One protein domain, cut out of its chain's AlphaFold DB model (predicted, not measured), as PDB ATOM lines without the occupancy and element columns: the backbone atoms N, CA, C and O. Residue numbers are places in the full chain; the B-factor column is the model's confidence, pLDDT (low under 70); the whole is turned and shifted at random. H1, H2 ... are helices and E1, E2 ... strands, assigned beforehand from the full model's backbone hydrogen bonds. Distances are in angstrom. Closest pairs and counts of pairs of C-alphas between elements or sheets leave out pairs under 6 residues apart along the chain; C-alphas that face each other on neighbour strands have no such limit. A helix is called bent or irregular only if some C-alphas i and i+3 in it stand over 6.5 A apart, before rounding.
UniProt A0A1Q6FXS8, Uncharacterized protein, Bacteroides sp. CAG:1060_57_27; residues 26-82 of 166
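AT A GLANCE: This is residues 26 to 82 of the 166 residues of an uncharacterized protein of Bacteroides sp. CAG:1060_57_27 (UniProt A0A1Q6FXS8). Two small strand pairs, E1 with E4 and E2 with E3, make one end of a flat, open model, and the irregular helix H1 reaches out from them as a long arm; residues 37 to 50, a long stretch with no named element, run out to the far end of H1 and make an open loop with it. The short helix H2 sits at the opposite end of the long axis, between E3 and E4 along the chain. The printed part has 57 residues, with two named helices and four named strands in the order E1, E2, H1, E3, H2, E4; the sheet E1 and E4 is antiparallel, the sheet E2 and E3 is parallel, and the class is mixed, helices and strands. The whole is loose, with a radius of gyration of the C-alphas of 12.8 A and spans of 37 by 30 by 12 A.

IN THESE COORDINATES: Find C-alpha 30 at (256.175, 156.980, 306.300); there E1 begins, residues 30 to 32. After Val 33 comes E2, residues 34 to 36. Go on to C-alpha 51 at (241.996, 161.386, 288.484), where H1, residues 51 to 67, begins; it is 22.3 A long from first to last C-alpha. H1 is irregular, with C-alphas 60 and 63 8.1 A apart, and has a kink of 71 degrees near residue 61. E3 is residues 68 to 70. H2, residues 71 to 76, is 10.1 A long and irregular, with C-alphas 72 and 75 7.6 A apart. E4, residues 79 to 81, ends at C-alpha 81, (258.032, 155.660, 302.561).

HOW THE PARTS SIT: Look first at E1 and E4, antiparallel neighbours at 165 degrees: N 31 and O 80 are 3.1 A apart, within hydrogen-bond range. E1 runs on into E2 across a break of 1 residue, at 48 degrees. E2 and E3 are parallel neighbours at 41 degrees, with N 36 and O 69 3.0 A apart, within hydrogen-bond range. E2, H1 and E3 form a strand-helix-strand unit, two parallel neighbour strands with a helix between them along the chain, and its crossover is right-handed. The closest C-alphas of H1 and E1 are those of Phe 67 and Glu 32, 6.6 A apart. Those of H2 and E2 are Ser 71 and Tyr 35, 4.7 A apart. H1 and H2 are apart. Of the O i to N i+4 pairs, 11 of 13 are within hydrogen-bond range in H1 and 0 of 2 in H2, where 2 of 3 O i to N i+3 pairs are.

THE WHOLE: The two C-alphas farthest apart, those of Asp 49 and Tyr 75, stand 37.5 A from each other. The printed part has no cut. The link from E2 to H1, 14 residues, is long; the other links between named elements are tight. Mean pLDDT of the printed part is 84.0, and residues 38 to 45 are under 70.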
ATOM      1  N   LEU A  26     257.558 164.059 305.642       85.94
ATOM      2  CA  LEU A  26     256.355 164.475 306.361       85.94
ATOM      3  C   LEU A  26     255.810 163.304 307.203       85.94
ATOM      4  O   LEU A  26     255.999 162.147 306.819       85.94
ATOM      5  N   PRO A  27     255.142 163.561 308.345       82.31
ATOM      6  CA  PRO A  27     254.659 162.501 309.237       82.31
ATOM      7  C   PRO A  27     253.738 161.465 308.579       82.31
ATOM      8  O   PRO A  27     253.721 160.312 308.992       82.31
ATOM      9  N   ASP A  28     252.984 161.852 307.552       82.44
ATOM     10  CA  ASP A  28     252.080 160.980 306.803       82.44
ATOM     11  C   ASP A  28     252.771 160.237 305.645       82.44
ATOM     12  O   ASP A  28     252.152 159.396 304.984       82.44
ATOM     13  N   GLU A  29     254.053 160.515 305.386       86.31
ATOM     14  CA  GLU A  29     254.850 159.953 304.291       86.31
ATOM     15  C   GLU A  29     255.581 158.666 304.641       86.31
ATOM     16  O   GLU A  29     256.203 158.076 303.759       86.31
ATOM     17  N   TYR A  30     255.494 158.194 305.881       92.44
ATOM     18  CA  TYR A  30     256.175 156.980 306.300       92.44
ATOM     19  C   TYR A  30     255.445 156.244 307.417       92.44
ATOM     20  O   TYR A  30     254.561 156.783 308.075       92.44
ATOM     21  N   GLY A  31     255.843 154.997 307.649       93.31
ATOM     22  CA  GLY A  31     255.259 154.186 308.702       93.31
ATOM     23  C   GLY A  31     255.760 152.754 308.698       93.31
ATOM     24  O   GLY A  31     256.233 152.231 307.684       93.31
ATOM     25  N   GLU A  32     255.647 152.124 309.861       94.25
ATOM     26  CA  GLU A  32     255.797 150.679 309.993       94.25
ATOM     27  C   GLU A  32     254.575 149.988 309.396       94.25
ATOM     28  O   GLU A  32     253.441 150.452 309.542       94.25
ATOM     29  N   VAL A  33     254.814 148.886 308.695       93.94
ATOM     30  CA  VAL A  33     253.732 148.071 308.153       93.94
ATOM     31  C   VAL A  33     253.147 147.227 309.274       93.94
ATOM     32  O   VAL A  33     253.860 146.485 309.945       93.94
ATOM     33  N   ARG A  34     251.832 147.327 309.463       92.88
ATOM     34  CA  ARG A  34     251.079 146.469 310.373       92.88
ATOM     35  C   ARG A  34     250.686 145.186 309.651       92.88
ATOM     36  O   ARG A  34     250.195 145.224 308.524       92.88
ATOM     37  N   TYR A  35     250.863 144.059 310.322       91.25
ATOM     38  CA  TYR A  35     250.536 142.749 309.775       91.25
ATOM     39  C   TYR A  35     249.245 142.236 310.398       91.25
ATOM     40  O   TYR A  35     249.110 142.238 311.620       91.25
ATOM     41  N   ASP A  36     248.290 141.842 309.560       87.19
ATOM     42  CA  ASP A  36     246.951 141.443 309.993       87.19
ATOM     43  C   ASP A  36     246.528 140.135 309.308       87.19
ATOM     44  O   ASP A  36     246.882 139.885 308.155       87.19
ATOM     45  N   ILE A  37     245.791 139.289 310.029       72.88
ATOM     46  CA  ILE A  37     245.242 138.016 309.528       72.88
ATOM     47  C   ILE A  37     244.011 138.300 308.651       72.88
ATOM     48  O   ILE A  37     243.685 137.536 307.749       72.88
ATOM     49  N   GLN A  38     243.343 139.438 308.876       64.06
ATOM     50  CA  GLN A  38     242.147 139.851 308.146       64.06
ATOM     51  C   GLN A  38     242.449 140.767 306.953       64.06
ATOM     52  O   GLN A  38     241.688 141.690 306.672       64.06
ATOM     53  N   VAL A  39     243.481 140.473 306.154       60.06
ATOM     54  CA  VAL A  39     243.515 140.966 304.756       60.06
ATOM     55  C   VAL A  39     242.580 140.099 303.889       60.06
ATOM     56  O   VAL A  39     242.854 139.761 302.743       60.06
ATOM     57  N   GLY A  40     241.449 139.695 304.475       50.84
ATOM     58  CA  GLY A  40     240.338 139.064 303.795       50.84
ATOM     59  C   GLY A  40     239.618 140.136 302.993       50.84
ATOM     60  O   GLY A  40     239.105 141.099 303.557       50.84
ATOM     61  N   ASN A  41     239.587 139.923 301.682       49.69
ATOM     62  CA  ASN A  41     239.056 140.791 300.638       49.69
ATOM     63  C   ASN A  41     240.018 141.915 300.250       49.69
ATOM     64  O   ASN A  41     240.147 142.943 300.914       49.69
ATOM     65  N   SER A  42     240.670 141.688 299.109       56.78
ATOM     66  CA  SER A  42     241.307 142.693 298.271       56.78
ATOM     67  C   SER A  42     240.580 144.029 298.396       56.78
ATOM     68  O   SER A  42     239.355 144.077 298.278       56.78
ATOM     69  N   LEU A  43     241.317 145.120 298.606       59.91
ATOM     70  CA  LEU A  43     240.798 146.453 298.319       59.91
ATOM     71  C   LEU A  43     240.407 146.448 296.838       59.91
ATOM     72  O   LEU A  43     241.251 146.642 295.966       59.91
ATOM     73  N   ILE A  44     239.143 146.129 296.549       65.56
ATOM     74  CA  ILE A  44     238.590 146.225 295.208       65.56
ATOM     75  C   ILE A  44     238.586 147.714 294.937       65.56
ATOM     76  O   ILE A  44     237.775 148.455 295.494       65.56
ATOM     77  N   MET A  45     239.562 148.155 294.149       69.31
ATOM     78  CA  MET A  45     239.627 149.538 293.730       69.31
ATOM     79  C   MET A  45     238.354 149.782 292.916       69.31
ATOM     80  O   MET A  45     238.169 149.136 291.879       69.31
ATOM     81  N   PRO A  46     237.425 150.622 293.401       72.50
ATOM     82  CA  PRO A  46     236.203 150.882 292.662       72.50
ATOM     83  C   PRO A  46     236.581 151.495 291.314       72.50
ATOM     84  O   PRO A  46     237.614 152.157 291.183       72.50
ATOM     85  N   ARG A  47     235.747 151.274 290.296       79.75
ATOM     86  CA  ARG A  47     235.954 151.907 288.997       79.75
ATOM     87  C   ARG A  47     235.882 153.421 289.185       79.75
ATOM     88  O   ARG A  47     234.809 153.965 289.426       79.75
ATOM     89  N   MET A  48     237.027 154.076 289.065       81.25
ATOM     90  CA  MET A  48     237.134 155.526 289.095       81.25
ATOM     91  C   MET A  48     237.253 156.041 287.665       81.25
ATOM     92  O   MET A  48     238.043 155.541 286.869       81.25
ATOM     93  N   ASP A  49     236.437 157.032 287.338       87.06
ATOM     94  CA  ASP A  49     236.339 157.673 286.025       87.06
ATOM     95  C   ASP A  49     237.166 158.967 285.934       87.06
ATOM     96  O   ASP A  49     237.381 159.483 284.842       87.06
ATOM     97  N   THR A  50     237.664 159.488 287.063       86.62
ATOM     98  CA  THR A  50     238.477 160.710 287.100       86.62
ATOM     99  C   THR A  50     239.694 160.573 288.012       86.62
ATOM    100  O   THR A  50     239.658 159.900 289.044       86.62
ATOM    101  N   VAL A  51     240.771 161.289 287.667       84.19
ATOM    102  CA  VAL A  51     241.996 161.386 288.484       84.19
ATOM    103  C   VAL A  51     241.699 161.940 289.881       84.19
ATOM    104  O   VAL A  51     242.298 161.494 290.857       84.19
ATOM    105  N   SER A  52     240.749 162.874 289.994       87.50
ATOM    106  CA  SER A  52     240.340 163.448 291.280       87.50
ATOM    107  C   SER A  52     239.774 162.377 292.220       87.50
ATOM    108  O   SER A  52     240.284 162.201 293.324       87.50
ATOM    109  N   LYS A  53     238.818 161.564 291.746       88.62
ATOM    110  CA  LYS A  53     238.241 160.461 292.535       88.62
ATOM    111  C   LYS A  53     239.275 159.391 292.894       88.62
ATOM    112  O   LYS A  53     239.246 158.862 294.003       88.62
ATOM    113  N   CYS A  54     240.211 159.088 291.989       85.88
ATOM    114  CA  CYS A  54     241.350 158.221 292.311       85.88
ATOM    115  C   CYS A  54     242.182 158.796 293.462       85.88
ATOM    116  O   CYS A  54     242.519 158.078 294.398       85.88
ATOM    117  N   THR A  55     242.500 160.090 293.396       86.12
ATOM    118  CA  THR A  55     243.340 160.767 294.389       86.12
ATOM    119  C   THR A  55     242.651 160.793 295.752       86.12
ATOM    120  O   THR A  55     243.249 160.388 296.743       86.12
ATOM    121  N   GLU A  56     241.368 161.153 295.792       88.38
ATOM    122  CA  GLU A  56     240.556 161.128 297.012       88.38
ATOM    123  C   GLU A  56     240.497 159.724 297.634       88.38
ATOM    124  O   GLU A  56     240.672 159.558 298.843       88.38
ATOM    125  N   TYR A  57     240.310 158.685 296.813       88.25
ATOM    126  CA  TYR A  57     240.290 157.304 297.291       88.25
ATOM    127  C   TYR A  57     241.636 156.864 297.867       88.25
ATOM    128  O   TYR A  57     241.662 156.246 298.936       88.25
ATOM    129  N   LEU A  58     242.737 157.165 297.171       87.19
ATOM    130  CA  LEU A  58     244.086 156.854 297.640       87.19
ATOM    131  C   LEU A  58     244.366 157.547 298.969       87.19
ATOM    132  O   LEU A  58     244.907 156.913 299.867       87.19
ATOM    133  N   ASP A  59     243.944 158.799 299.119       86.75
ATOM    134  CA  ASP A  59     244.159 159.591 300.329       86.75
ATOM    135  C   ASP A  59     243.369 159.034 301.505       86.75
ATOM    136  O   ASP A  59     243.929 158.785 302.574       86.75
ATOM    137  N   LYS A  60     242.089 158.733 301.277       88.62
ATOM    138  CA  LYS A  60     241.199 158.146 302.281       88.62
ATOM    139  C   LYS A  60     241.643 156.752 302.728       88.62
ATOM    140  O   LYS A  60     241.471 156.396 303.892       88.62
ATOM    141  N   ASN A  61     242.197 155.946 301.820       87.69
ATOM    142  CA  ASN A  61     242.565 154.552 302.093       87.69
ATOM    143  C   ASN A  61     244.073 154.333 302.276       87.69
ATOM    144  O   ASN A  61     244.501 153.190 302.450       87.69
ATOM    145  N   ARG A  62     244.880 155.400 302.279       86.88
ATOM    146  CA  ARG A  62     246.348 155.347 302.321       86.88
ATOM    147  C   ARG A  62     246.905 154.411 303.404       86.88
ATOM    148  O   ARG A  62     247.734 153.573 303.048       86.88
ATOM    149  N   PRO A  63     246.457 154.462 304.679       87.19
ATOM    150  CA  PRO A  63     246.964 153.552 305.708       87.19
ATOM    151  C   PRO A  63     246.737 152.080 305.360       87.19
ATOM    152  O   PRO A  63     247.635 151.259 305.504       87.19
ATOM    153  N   LYS A  64     245.551 151.744 304.840       87.38
ATOM    154  CA  LYS A  64     245.196 150.364 304.492       87.38
ATOM    155  C   LYS A  64     245.926 149.874 303.245       87.38
ATOM    156  O   LYS A  64     246.383 148.741 303.227       87.38
ATOM    157  N   LEU A  65     246.054 150.730 302.233       87.12
ATOM    158  CA  LEU A  65     246.710 150.398 300.966       87.12
ATOM    159  C   LEU A  65     248.219 150.205 301.127       87.12
ATOM    160  O   LEU A  65     248.799 149.302 300.529       87.12
ATOM    161  N   PHE A  66     248.860 151.068 301.917       89.38
ATOM    162  CA  PHE A  66     250.315 151.139 301.953       89.38
ATOM    163  C   PHE A  66     250.939 150.693 303.268       89.38
ATOM    164  O   PHE A  66     252.140 150.474 303.266       89.38
ATOM    165  N   PHE A  67     250.193 150.518 304.358       91.69
ATOM    166  CA  PHE A  67     250.769 150.191 305.671       91.69
ATOM    167  C   PHE A  67     250.095 149.001 306.359       91.69
ATOM    168  O   PHE A  67     250.333 148.763 307.539       91.69
ATOM    169  N   ILE A  68     249.289 148.224 305.630       90.38
ATOM    170  CA  ILE A  68     248.768 146.936 306.094       90.38
ATOM    171  C   ILE A  68     249.199 145.850 305.108       90.38
ATOM    172  O   ILE A  68     249.105 146.033 303.894       90.38
ATOM    173  N   LYS A  69     249.696 144.727 305.627       89.44
ATOM    174  CA  LYS A  69     250.080 143.547 304.843       89.44
ATOM    175  C   LYS A  69     249.571 142.284 305.531       89.44
ATOM    176  O   LYS A  69     249.284 142.289 306.726       89.44
ATOM    177  N   ASP A  70     249.441 141.213 304.764       88.50
ATOM    178  CA  ASP A  70     249.007 139.927 305.296       88.50
ATOM    179  C   ASP A  70     250.027 139.379 306.309       88.50
ATOM    180  O   ASP A  70     251.243 139.468 306.103       88.50
ATOM    181  N   SER A  71     249.517 138.823 307.409       90.56
ATOM    182  CA  SER A  71     250.294 138.206 308.490       90.56
ATOM    183  C   SER A  71     251.337 137.178 308.037       90.56
ATOM    184  O   SER A  71     252.399 137.088 308.661       90.56
ATOM    185  N   ALA A  72     251.107 136.474 306.925       89.00
ATOM    186  CA  ALA A  72     252.059 135.534 306.337       89.00
ATOM    187  C   ALA A  72     253.388 136.199 305.930       89.00
ATOM    188  O   ALA A  72     254.412 135.524 305.844       89.00
ATOM    189  N   TRP A  73     253.396 137.522 305.733       89.81
ATOM    190  CA  TRP A  73     254.573 138.319 305.364       89.81
ATOM    191  C   TRP A  73     255.194 139.074 306.548       89.81
ATOM    192  O   TRP A  73     256.084 139.900 306.358       89.81
ATOM    193  N   SER A  74     254.748 138.807 307.780       91.94
ATOM    194  CA  SER A  74     255.219 139.507 308.991       91.94
ATOM    195  C   SER A  74     256.720 139.380 309.252       91.94
ATOM    196  O   SER A  74     257.315 140.268 309.864       91.94
ATOM    197  N   TYR A  75     257.359 138.335 308.721       89.06
ATOM    198  CA  TYR A  75     258.804 138.129 308.819       89.06
ATOM    199  C   TYR A  75     259.638 139.204 308.096       89.06
ATOM    200  O   TYR A  75     260.853 139.251 308.281       89.06
ATOM    201  N   GLU A  76     259.033 140.046 307.250       89.62
ATOM    202  CA  GLU A  76     259.748 141.090 306.505       89.62
ATOM    203  C   GLU A  76     259.977 142.367 307.312       89.62
ATOM    204  O   GLU A  76     260.926 143.095 307.021       89.62
ATOM    205  N   GLN A  77     259.137 142.625 308.324       92.00
ATOM    206  CA  GLN A  77     259.266 143.765 309.243       92.00
ATOM    207  C   GLN A  77     259.451 145.118 308.517       92.00
ATOM    208  O   GLN A  77     260.287 145.943 308.881       92.00
ATOM    209  N   GLU A  78     258.685 145.334 307.445       92.62
ATOM    210  CA  GLU A  78     258.800 146.494 306.560       92.62
ATOM    211  C   GLU A  78     258.548 147.853 307.243       92.62
ATOM    212  O   GLU A  78     257.599 148.052 308.006       92.62
ATOM    213  N   PHE A  79     259.347 148.835 306.828       93.06
ATOM    214  CA  PHE A  79     259.106 150.262 307.007       93.06
ATOM    215  C   PHE A  79     258.977 150.897 305.621       93.06
ATOM    216  O   PHE A  79     259.858 150.716 304.776       93.06
ATOM    217  N   ARG A  80     257.888 151.622 305.360       93.19
ATOM    218  CA  ARG A  80     257.593 152.177 304.032       93.19
ATOM    219  C   ARG A  80     257.671 153.694 304.032       93.19
ATOM    220  O   ARG A  80     257.331 154.340 305.017       93.19
ATOM    221  N   ILE A  81     258.090 154.236 302.892       91.19
ATOM    222  CA  ILE A  81     258.032 155.660 302.561       91.19
ATOM    223  C   ILE A  81     257.156 155.787 301.317       91.19
ATOM    224  O   ILE A  81     257.393 155.100 300.325       91.19
ATOM    225  N   VAL A  82     256.145 156.650 301.359       89.44
ATOM    226  CA  VAL A  82     255.189 156.843 300.267       89.44
ATOM    227  C   VAL A  82     255.081 158.330 299.966       89.44
ATOM    228  O   VAL A  82     254.577 159.101 300.780       89.44
TER     229      VAL A  82